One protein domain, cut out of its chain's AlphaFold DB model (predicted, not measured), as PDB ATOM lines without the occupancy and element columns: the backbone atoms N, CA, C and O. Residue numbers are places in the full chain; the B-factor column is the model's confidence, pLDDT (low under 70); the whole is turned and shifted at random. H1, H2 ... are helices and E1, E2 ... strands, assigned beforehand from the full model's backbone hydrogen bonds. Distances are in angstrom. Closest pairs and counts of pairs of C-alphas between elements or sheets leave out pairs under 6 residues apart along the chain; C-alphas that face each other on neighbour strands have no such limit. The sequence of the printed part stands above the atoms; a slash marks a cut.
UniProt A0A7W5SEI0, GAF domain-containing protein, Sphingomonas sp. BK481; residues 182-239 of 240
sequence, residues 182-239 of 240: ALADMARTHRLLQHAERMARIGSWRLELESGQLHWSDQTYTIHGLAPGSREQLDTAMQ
ATOM      1  N   ALA A 182      -7.622  33.998  20.871       95.94
ATOM      2  CA  ALA A 182      -7.239  33.134  19.754       95.94
ATOM      3  C   ALA A 182      -8.456  32.512  19.041       95.94
ATOM      4  O   ALA A 182      -8.494  32.428  17.810       95.94
ATOM      5  N   LEU A 183      -9.484  32.103  19.794       97.12
ATOM      6  CA  LEU A 183     -10.731  31.586  19.220       97.12
ATOM      7  C   LEU A 183     -11.514  32.669  18.466       97.12
ATOM      8  O   LEU A 183     -12.093  32.384  17.413       97.12
ATOM      9  N   ALA A 184     -11.533  33.904  18.971       96.62
ATOM     10  CA  ALA A 184     -12.191  35.023  18.301       96.62
ATOM     11  C   ALA A 184     -11.502  35.372  16.970       96.62
ATOM     12  O   ALA A 184     -12.181  35.567  15.954       96.62
ATOM     13  N   ASP A 185     -10.171  35.375  16.945       96.69
ATOM     14  CA  ASP A 185      -9.381  35.636  15.740       96.69
ATOM     15  C   ASP A 185      -9.472  34.506  14.719       96.69
ATOM     16  O   ASP A 185      -9.618  34.756  13.514       96.69
ATOM     17  N   MET A 186      -9.490  33.256  15.185       96.81
ATOM     18  CA  MET A 186      -9.747  32.101  14.330       96.81
ATOM     19  C   MET A 186     -11.137  32.198  13.692       96.81
ATOM     20  O   MET A 186     -11.272  32.032  12.477       96.81
ATOM     21  N   ALA A 187     -12.168  32.534  14.473       95.44
ATOM     22  CA  ALA A 187     -13.522  32.712  13.957       95.44
ATOM     23  C   ALA A 187     -13.604  33.863  12.941       95.44
ATOM     24  O   ALA A 187     -14.292  33.741  11.924       95.44
ATOM     25  N   ARG A 188     -12.891  34.972  13.178       96.56
ATOM     26  CA  ARG A 188     -12.808  36.104  12.245       96.56
ATOM     27  C   ARG A 188     -12.149  35.691  10.930       96.56
ATOM     28  O   ARG A 188     -12.721  35.923   9.867       96.56
ATOM     29  N   THR A 189     -10.989  35.045  11.005       95.62
ATOM     30  CA  THR A 189     -10.230  34.585   9.835       95.62
ATOM     31  C   THR A 189     -11.027  33.568   9.024       95.62
ATOM     32  O   THR A 189     -11.132  33.694   7.804       95.62
ATOM     33  N   HIS A 190     -11.677  32.611   9.691       92.56
ATOM     34  CA  HIS A 190     -12.515  31.614   9.030       92.56
ATOM     35  C   HIS A 190     -13.667  32.255   8.241       92.56
ATOM     36  O   HIS A 190     -13.882  31.914   7.079       92.56
ATOM     37  N   ARG A 191     -14.357  33.249   8.819       93.62
ATOM     38  CA  ARG A 191     -15.427  33.985   8.120       93.62
ATOM     39  C   ARG A 191     -14.920  34.744   6.895       93.62
ATOM     40  O   ARG A 191     -15.644  34.820   5.900       93.62
ATOM     41  N   LEU A 192     -13.714  35.317   6.960       94.31
ATOM     42  CA  LEU A 192     -13.098  36.012   5.824       94.31
ATOM     43  C   LEU A 192     -12.791  35.039   4.682       94.31
ATOM     44  O   LEU A 192     -13.138  35.327   3.538       94.31
ATOM     45  N   LEU A 193     -12.227  33.867   4.992       91.38
ATOM     46  CA  LEU A 193     -11.957  32.823   4.000       91.38
ATOM     47  C   LEU A 193     -13.245  32.310   3.346       91.38
ATOM     48  O   LEU A 193     -13.327  32.275   2.122       91.38
ATOM     49  N   GLN A 194     -14.288  32.024   4.131       88.94
ATOM     50  CA  GLN A 194     -15.595  31.619   3.595       88.94
ATOM     51  C   GLN A 194     -16.238  32.693   2.699       88.94
ATOM     52  O   GLN A 194     -16.996  32.388   1.776       88.94
ATOM     53  N   HIS A 195     -15.995  33.980   2.974       91.12
ATOM     54  CA  HIS A 195     -16.430  35.057   2.081       91.12
ATOM     55  C   HIS A 195     -15.626  35.071   0.779       91.12
ATOM     56  O   HIS A 195     -16.224  35.172  -0.292       91.12
ATOM     57  N   ALA A 196     -14.302  34.930   0.862       91.69
ATOM     58  CA  ALA A 196     -13.425  34.895  -0.303       91.69
ATOM     59  C   ALA A 196     -13.736  33.703  -1.228       91.69
ATOM     60  O   ALA A 196     -13.887  33.906  -2.432       91.69
ATOM     61  N   GLU A 197     -13.923  32.496  -0.679       92.62
ATOM     62  CA  GLU A 197     -14.332  31.291  -1.427       92.62
ATOM     63  C   GLU A 197     -15.647  31.521  -2.188       92.62
ATOM     64  O   GLU A 197     -15.739  31.247  -3.389       92.62
ATOM     65  N   ARG A 198     -16.654  32.105  -1.520       90.25
ATOM     66  CA  ARG A 198     -17.947  32.444  -2.137       90.25
ATOM     67  C   ARG A 198     -17.820  33.465  -3.262       90.25
ATOM     68  O   ARG A 198     -18.396  33.259  -4.327       90.25
ATOM     69  N   MET A 199     -17.072  34.546  -3.042       91.50
ATOM     70  CA  MET A 199     -16.876  35.601  -4.044       91.50
ATOM     71  C   MET A 199     -16.103  35.097  -5.265       91.50
ATOM     72  O   MET A 199     -16.455  35.436  -6.393       91.50
ATOM     73  N   ALA A 200     -15.081  34.267  -5.048       92.12
ATOM     74  CA  ALA A 200     -14.290  33.671  -6.120       92.12
ATOM     75  C   ALA A 200     -14.992  32.480  -6.799       92.12
ATOM     76  O   ALA A 200     -14.558  32.050  -7.864       92.12
ATOM     77  N   ARG A 201     -16.069  31.952  -6.196       89.81
ATOM     78  CA  ARG A 201     -16.728  30.691  -6.574       89.81
ATOM     79  C   ARG A 201     -15.749  29.513  -6.628       89.81
ATOM     80  O   ARG A 201     -15.817  28.689  -7.535       89.81
ATOM     81  N   ILE A 202     -14.861  29.437  -5.640       90.75
ATOM     82  CA  ILE A 202     -13.879  28.359  -5.488       90.75
ATOM     83  C   ILE A 202     -14.254  27.553  -4.245       90.75
ATOM     84  O   ILE A 202     -14.470  28.133  -3.185       90.75
ATOM     85  N   GLY A 203     -14.346  26.232  -4.384       87.00
ATOM     86  CA  GLY A 203     -14.525  25.302  -3.271       87.00
ATOM     87  C   GLY A 203     -13.221  24.583  -2.933       87.00
ATOM     88  O   GLY A 203     -12.324  24.473  -3.770       87.00
ATOM     89  N   SER A 204     -13.118  24.074  -1.710       87.00
ATOM     90  CA  SER A 204     -12.015  23.221  -1.265       87.00
ATOM     91  C   SER A 204     -12.509  21.836  -0.838       87.00
ATOM     92  O   SER A 204     -13.674  21.646  -0.471       87.00
ATOM     93  N   TRP A 205     -11.627  20.842  -0.910       87.50
ATOM     94  CA  TRP A 205     -11.884  19.491  -0.421       87.50
ATOM     95  C   TRP A 205     -10.633  18.912   0.245       87.50
ATOM     96  O   TRP A 205      -9.509  19.302  -0.069       87.50
ATOM     97  N   ARG A 206     -10.825  17.999   1.198       86.38
ATOM     98  CA  ARG A 206      -9.757  17.253   1.877       86.38
ATOM     99  C   ARG A 206     -10.135  15.787   1.992       86.38
ATOM    100  O   ARG A 206     -11.280  15.478   2.296       86.38
ATOM    101  N   LEU A 207      -9.165  14.909   1.780       84.81
ATOM    102  CA  LEU A 207      -9.306  13.471   1.965       84.81
ATOM    103  C   LEU A 207      -8.478  13.043   3.178       84.81
ATOM    104  O   LEU A 207      -7.276  13.303   3.223       84.81
ATOM    105  N   GLU A 208      -9.110  12.394   4.148       86.00
ATOM    106  CA  GLU A 208      -8.414  11.748   5.257       86.00
ATOM    107  C   GLU A 208      -7.983  10.342   4.824       86.00
ATOM    108  O   GLU A 208      -8.816   9.495   4.515       86.00
ATOM    109  N   LEU A 209      -6.672  10.103   4.736       84.88
ATOM    110  CA  LEU A 209      -6.126   8.898   4.097       84.88
ATOM    111  C   LEU A 209      -6.364   7.614   4.905       84.88
ATOM    112  O   LEU A 209      -6.507   6.551   4.311       84.88
ATOM    113  N   GLU A 210      -6.405   7.705   6.237       85.50
ATOM    114  CA  GLU A 210      -6.604   6.539   7.112       85.50
ATOM    115  C   GLU A 210      -8.052   6.039   7.095       85.50
ATOM    116  O   GLU A 210      -8.293   4.836   7.033       85.50
ATOM    117  N   SER A 211      -9.019   6.959   7.130       84.44
ATOM    118  CA  SER A 211     -10.452   6.641   7.135       84.44
ATOM    119  C   SER A 211     -11.060   6.589   5.729       84.44
ATOM    120  O   SER A 211     -12.152   6.048   5.547       84.44
ATOM    121  N   GLY A 212     -10.380   7.168   4.734       80.44
ATOM    122  CA  GLY A 212     -10.919   7.401   3.396       80.44
ATOM    123  C   GLY A 212     -12.019   8.467   3.366       80.44
ATOM    124  O   GLY A 212     -12.773   8.539   2.398       80.44
ATOM    125  N   GLN A 213     -12.172   9.276   4.418       80.44
ATOM    126  CA  GLN A 213     -13.269  10.232   4.506       80.44
ATOM    127  C   GLN A 213     -12.982  11.498   3.685       80.44
ATOM    128  O   GLN A 213     -11.975  12.180   3.882       80.44
ATOM    129  N   LEU A 214     -13.892  11.826   2.764       83.00
ATOM    130  CA  LEU A 214     -13.847  13.056   1.977       83.00
ATOM    131  C   LEU A 214     -14.623  14.171   2.688       83.00
ATOM    132  O   LEU A 214     -15.783  14.005   3.063       83.00
ATOM    133  N   HIS A 215     -13.983  15.323   2.829       85.44
ATOM    134  CA  HIS A 215     -14.548  16.532   3.408       85.44
ATOM    135  C   HIS A 215     -14.606  17.617   2.345       85.44
ATOM    136  O   HIS A 215     -13.573  18.059   1.845       85.44
ATOM    137  N   TRP A 216     -15.810  18.064   2.013       86.50
ATOM    138  CA  TRP A 216     -16.042  19.185   1.112       86.50
ATOM    139  C   TRP A 216     -16.344  20.456   1.897       86.50
ATOM    140  O   TRP A 216     -17.007  20.416   2.932       86.50
ATOM    141  N   SER A 217     -15.870  21.589   1.386       88.62
ATOM    142  CA  SER A 217     -16.344  22.899   1.829       88.62
ATOM    143  C   SER A 217     -17.809  23.107   1.425       88.62
ATOM    144  O   SER A 217     -18.253  22.590   0.396       88.62
ATOM    145  N   ASP A 218     -18.545  23.928   2.178       87.69
ATOM    146  CA  ASP A 218     -19.925  24.321   1.837       87.69
ATOM    147  C   ASP A 218     -20.020  24.922   0.423       87.69
ATOM    148  O   ASP A 218     -21.017  24.748  -0.287       87.69
ATOM    149  N   GLN A 219     -18.958  25.606  -0.013       89.25
ATOM    150  CA  GLN A 219     -18.892  26.195  -1.342       89.25
ATOM    151  C   GLN A 219     -18.749  25.139  -2.441       89.25
ATOM    152  O   GLN A 219     -19.351  25.302  -3.497       89.25
ATOM    153  N   THR A 220     -18.027  24.042  -2.195       87.88
ATOM    154  CA  THR A 220     -17.946  22.901  -3.123       87.88
ATOM    155  C   THR A 220     -19.336  22.315  -3.360       87.88
ATOM    156  O   THR A 220     -19.769  22.233  -4.507       87.88
ATOM    157  N   TYR A 221     -20.093  22.027  -2.294       86.12
ATOM    158  CA  TYR A 221     -21.489  21.583  -2.421       86.12
ATOM    159  C   TYR A 221     -22.324  22.569  -3.247       86.12
ATOM    160  O   TYR A 221     -22.994  22.175  -4.199       86.12
ATOM    161  N   THR A 222     -22.213  23.866  -2.945       86.69
ATOM    162  CA  THR A 222     -22.954  24.923  -3.648       86.69
ATOM    163  C   THR A 222     -22.599  25.008  -5.139       86.69
ATOM    164  O   THR A 222     -23.491  25.183  -5.966       86.69
ATOM    165  N   ILE A 223     -21.320  24.866  -5.508       87.31
ATOM    166  CA  ILE A 223     -20.859  24.864  -6.910       87.31
ATOM    167  C   ILE A 223     -21.491  23.707  -7.691       87.31
ATOM    168  O   ILE A 223     -21.910  23.908  -8.830       87.31
ATOM    169  N   HIS A 224     -21.614  22.537  -7.061       83.75
ATOM    170  CA  HIS A 224     -22.239  21.349  -7.647       83.75
ATOM    171  C   HIS A 224     -23.772  21.312  -7.484       83.75
ATOM    172  O   HIS A 224     -24.409  20.351  -7.906       83.75
ATOM    173  N   GLY A 225     -24.391  22.354  -6.908       84.19
ATOM    174  CA  GLY A 225     -25.847  22.442  -6.727       84.19
ATOM    175  C   GLY A 225     -26.408  21.516  -5.641       84.19
ATOM    176  O   GLY A 225     -27.597  21.201  -5.655       84.19
ATOM    177  N   LEU A 226     -25.563  21.079  -4.709       84.06
ATOM    178  CA  LEU A 226     -25.897  20.161  -3.625       84.06
ATOM    179  C   LEU A 226     -26.097  20.907  -2.299       84.06
ATOM    180  O   LEU A 226     -25.549  21.988  -2.074       84.06
ATOM    181  N   ALA A 227     -26.880  20.312  -1.396       81.69
ATOM    182  CA  ALA A 227     -27.040  20.826  -0.039       81.69
ATOM    183  C   ALA A 227     -25.789  20.510   0.809       81.69
ATOM    184  O   ALA A 227     -25.300  19.379   0.747       81.69
ATOM    185  N   PRO A 228     -25.286  21.453   1.633       80.19
ATOM    186  CA  PRO A 228     -24.151  21.193   2.516       80.19
ATOM    187  C   PRO A 228     -24.373  19.962   3.404       80.19
ATOM    188  O   PRO A 228     -25.429  19.810   4.021       80.19
ATOM    189  N   GLY A 229     -23.372  19.083   3.468       74.75
ATOM    190  CA  GLY A 229     -23.425  17.856   4.266       74.75
ATOM    191  C   GLY A 229     -24.156  16.681   3.609       74.75
ATOM    192  O   GLY A 229     -24.356  15.658   4.270       74.75
ATOM    193  N   SER A 230     -24.533  16.771   2.327       73.62
ATOM    194  CA  SER A 230     -24.971  15.590   1.580       73.62
ATOM    195  C   SER A 230     -23.837  14.553   1.519       73.62
ATOM    196  O   SER A 230     -22.670  14.874   1.280       73.62
ATOM    197  N   ARG A 231     -24.169  13.283   1.796       59.62
ATOM    198  CA  ARG A 231     -23.223  12.162   1.688       59.62
ATOM    199  C   ARG A 231     -23.075  11.773   0.221       59.62
ATOM    200  O   ARG A 231     -23.855  10.973  -0.281       59.62
ATOM    201  N   GLU A 232     -22.062  12.319  -0.432       59.72
ATOM    202  CA  GLU A 232     -21.587  11.849  -1.734       59.72
ATOM    203  C   GLU A 232     -20.504  10.776  -1.516       59.72
ATOM    204  O   GLU A 232     -19.670  10.903  -0.615       59.72
ATOM    205  N   GLN A 233     -20.517   9.694  -2.300       56.59
ATOM    206  CA  GLN A 233     -19.429   8.709  -2.299       56.59
ATOM    207  C   GLN A 233     -18.244   9.246  -3.117       56.59
ATOM    208  O   GLN A 233     -18.441   9.947  -4.108       56.59
ATOM    209  N   LEU A 234     -17.016   8.900  -2.709       55.78
ATOM    210  CA  LEU A 234     -15.760   9.322  -3.353       55.78
ATOM    211  C   LEU A 234     -15.766   9.141  -4.879       55.78
ATOM    212  O   LEU A 234     -15.301  10.021  -5.599       55.78
ATOM    213  N   ASP A 235     -16.343   8.040  -5.365       55.94
ATOM    214  CA  ASP A 235     -16.424   7.739  -6.797       55.94
ATOM    215  C   ASP A 235     -17.323   8.715  -7.569       55.94
ATOM    216  O   ASP A 235     -17.024   9.036  -8.715       55.94
ATOM    217  N   THR A 236     -18.387   9.232  -6.950       58.62
ATOM    218  CA  THR A 236     -19.285  10.232  -7.553       58.62
ATOM    219  C   THR A 236     -18.676  11.633  -7.477       58.62
ATOM    220  O   THR A 236     -18.764  12.413  -8.419       58.62
ATOM    221  N   ALA A 237     -17.996  11.938  -6.371       58.06
ATOM    222  CA  ALA A 237     -17.337  13.216  -6.119       58.06
ATOM    223  C   ALA A 237     -16.182  13.523  -7.096       58.06
ATOM    224  O   ALA A 237     -15.949  14.688  -7.407       58.06
ATOM    225  N   MET A 238     -15.466  12.498  -7.575       61.88
ATOM    226  CA  MET A 238     -14.342  12.639  -8.520       61.88
ATOM    227  C   MET A 238     -14.756  12.621 -10.005       61.88
ATOM    228  O   MET A 238     -13.895  12.756 -10.871       61.88
ATOM    229  N   GLN A 239     -16.042  12.416 -10.312       60.81
ATOM    230  CA  GLN A 239     -16.558  12.360 -11.689       60.81
ATOM    231  C   GLN A 239     -17.052  13.715 -12.229       60.81
ATOM    232  O   GLN A 239     -17.422  13.785 -13.403       60.81
TER     233      GLN A 239
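AT A GLANCE: This is residues 182 to 239 of the 240 residues of the protein "GAF domain-containing protein" of Sphingomonas sp. BK481 (UniProt A0A7W5SEI0). A small two-stranded hairpin, E1 and E2, and the long helix H1 spread as a loose V, with short H2 near its corner; residues 182 to 193 of H1 stick out. The link after H2 folds back to short H3 near E2. The 58 printed residues run H1, E1, E2, H2, H3, mixed in class, with an antiparallel sheet; the whole is loose, radius of gyration of the C-alphas 13.0 A, spanning 36 by 27 by 15 A.

IN THESE COORDINATES: E1 is residues 205 to 208 and E2 213 to 216. H1, residues 182 to 200, runs 26.8 A from C-alpha 182 at (-7.239, 33.134, 19.754). H2 is 218 to 223; H3, 234 to 237, ends at C-alpha (-17.337, 13.216, -6.119).

HOW THE PARTS SIT: In the hairpin E1 and E2, N 206 and O 215 are within hydrogen-bond range at 2.8 A. The closest C-alphas of E2 and H3, Leu 214 and Leu 234, are 6.8 A apart. H1 and H2 are close but not clearly touching, closest C-alphas Arg 198 and Gln 219 at 6.4 A. H1 and E2 are apart. In H1 and H2 every O i to N i+4 pair is within hydrogen-bond range; H3 is too short for one.

THE WHOLE: The C-alphas farthest apart, Ala 182 and Gln 239, are 38.8 A apart. The printed part has no cut and no long link. Residues 231 to 239 have pLDDT under 70.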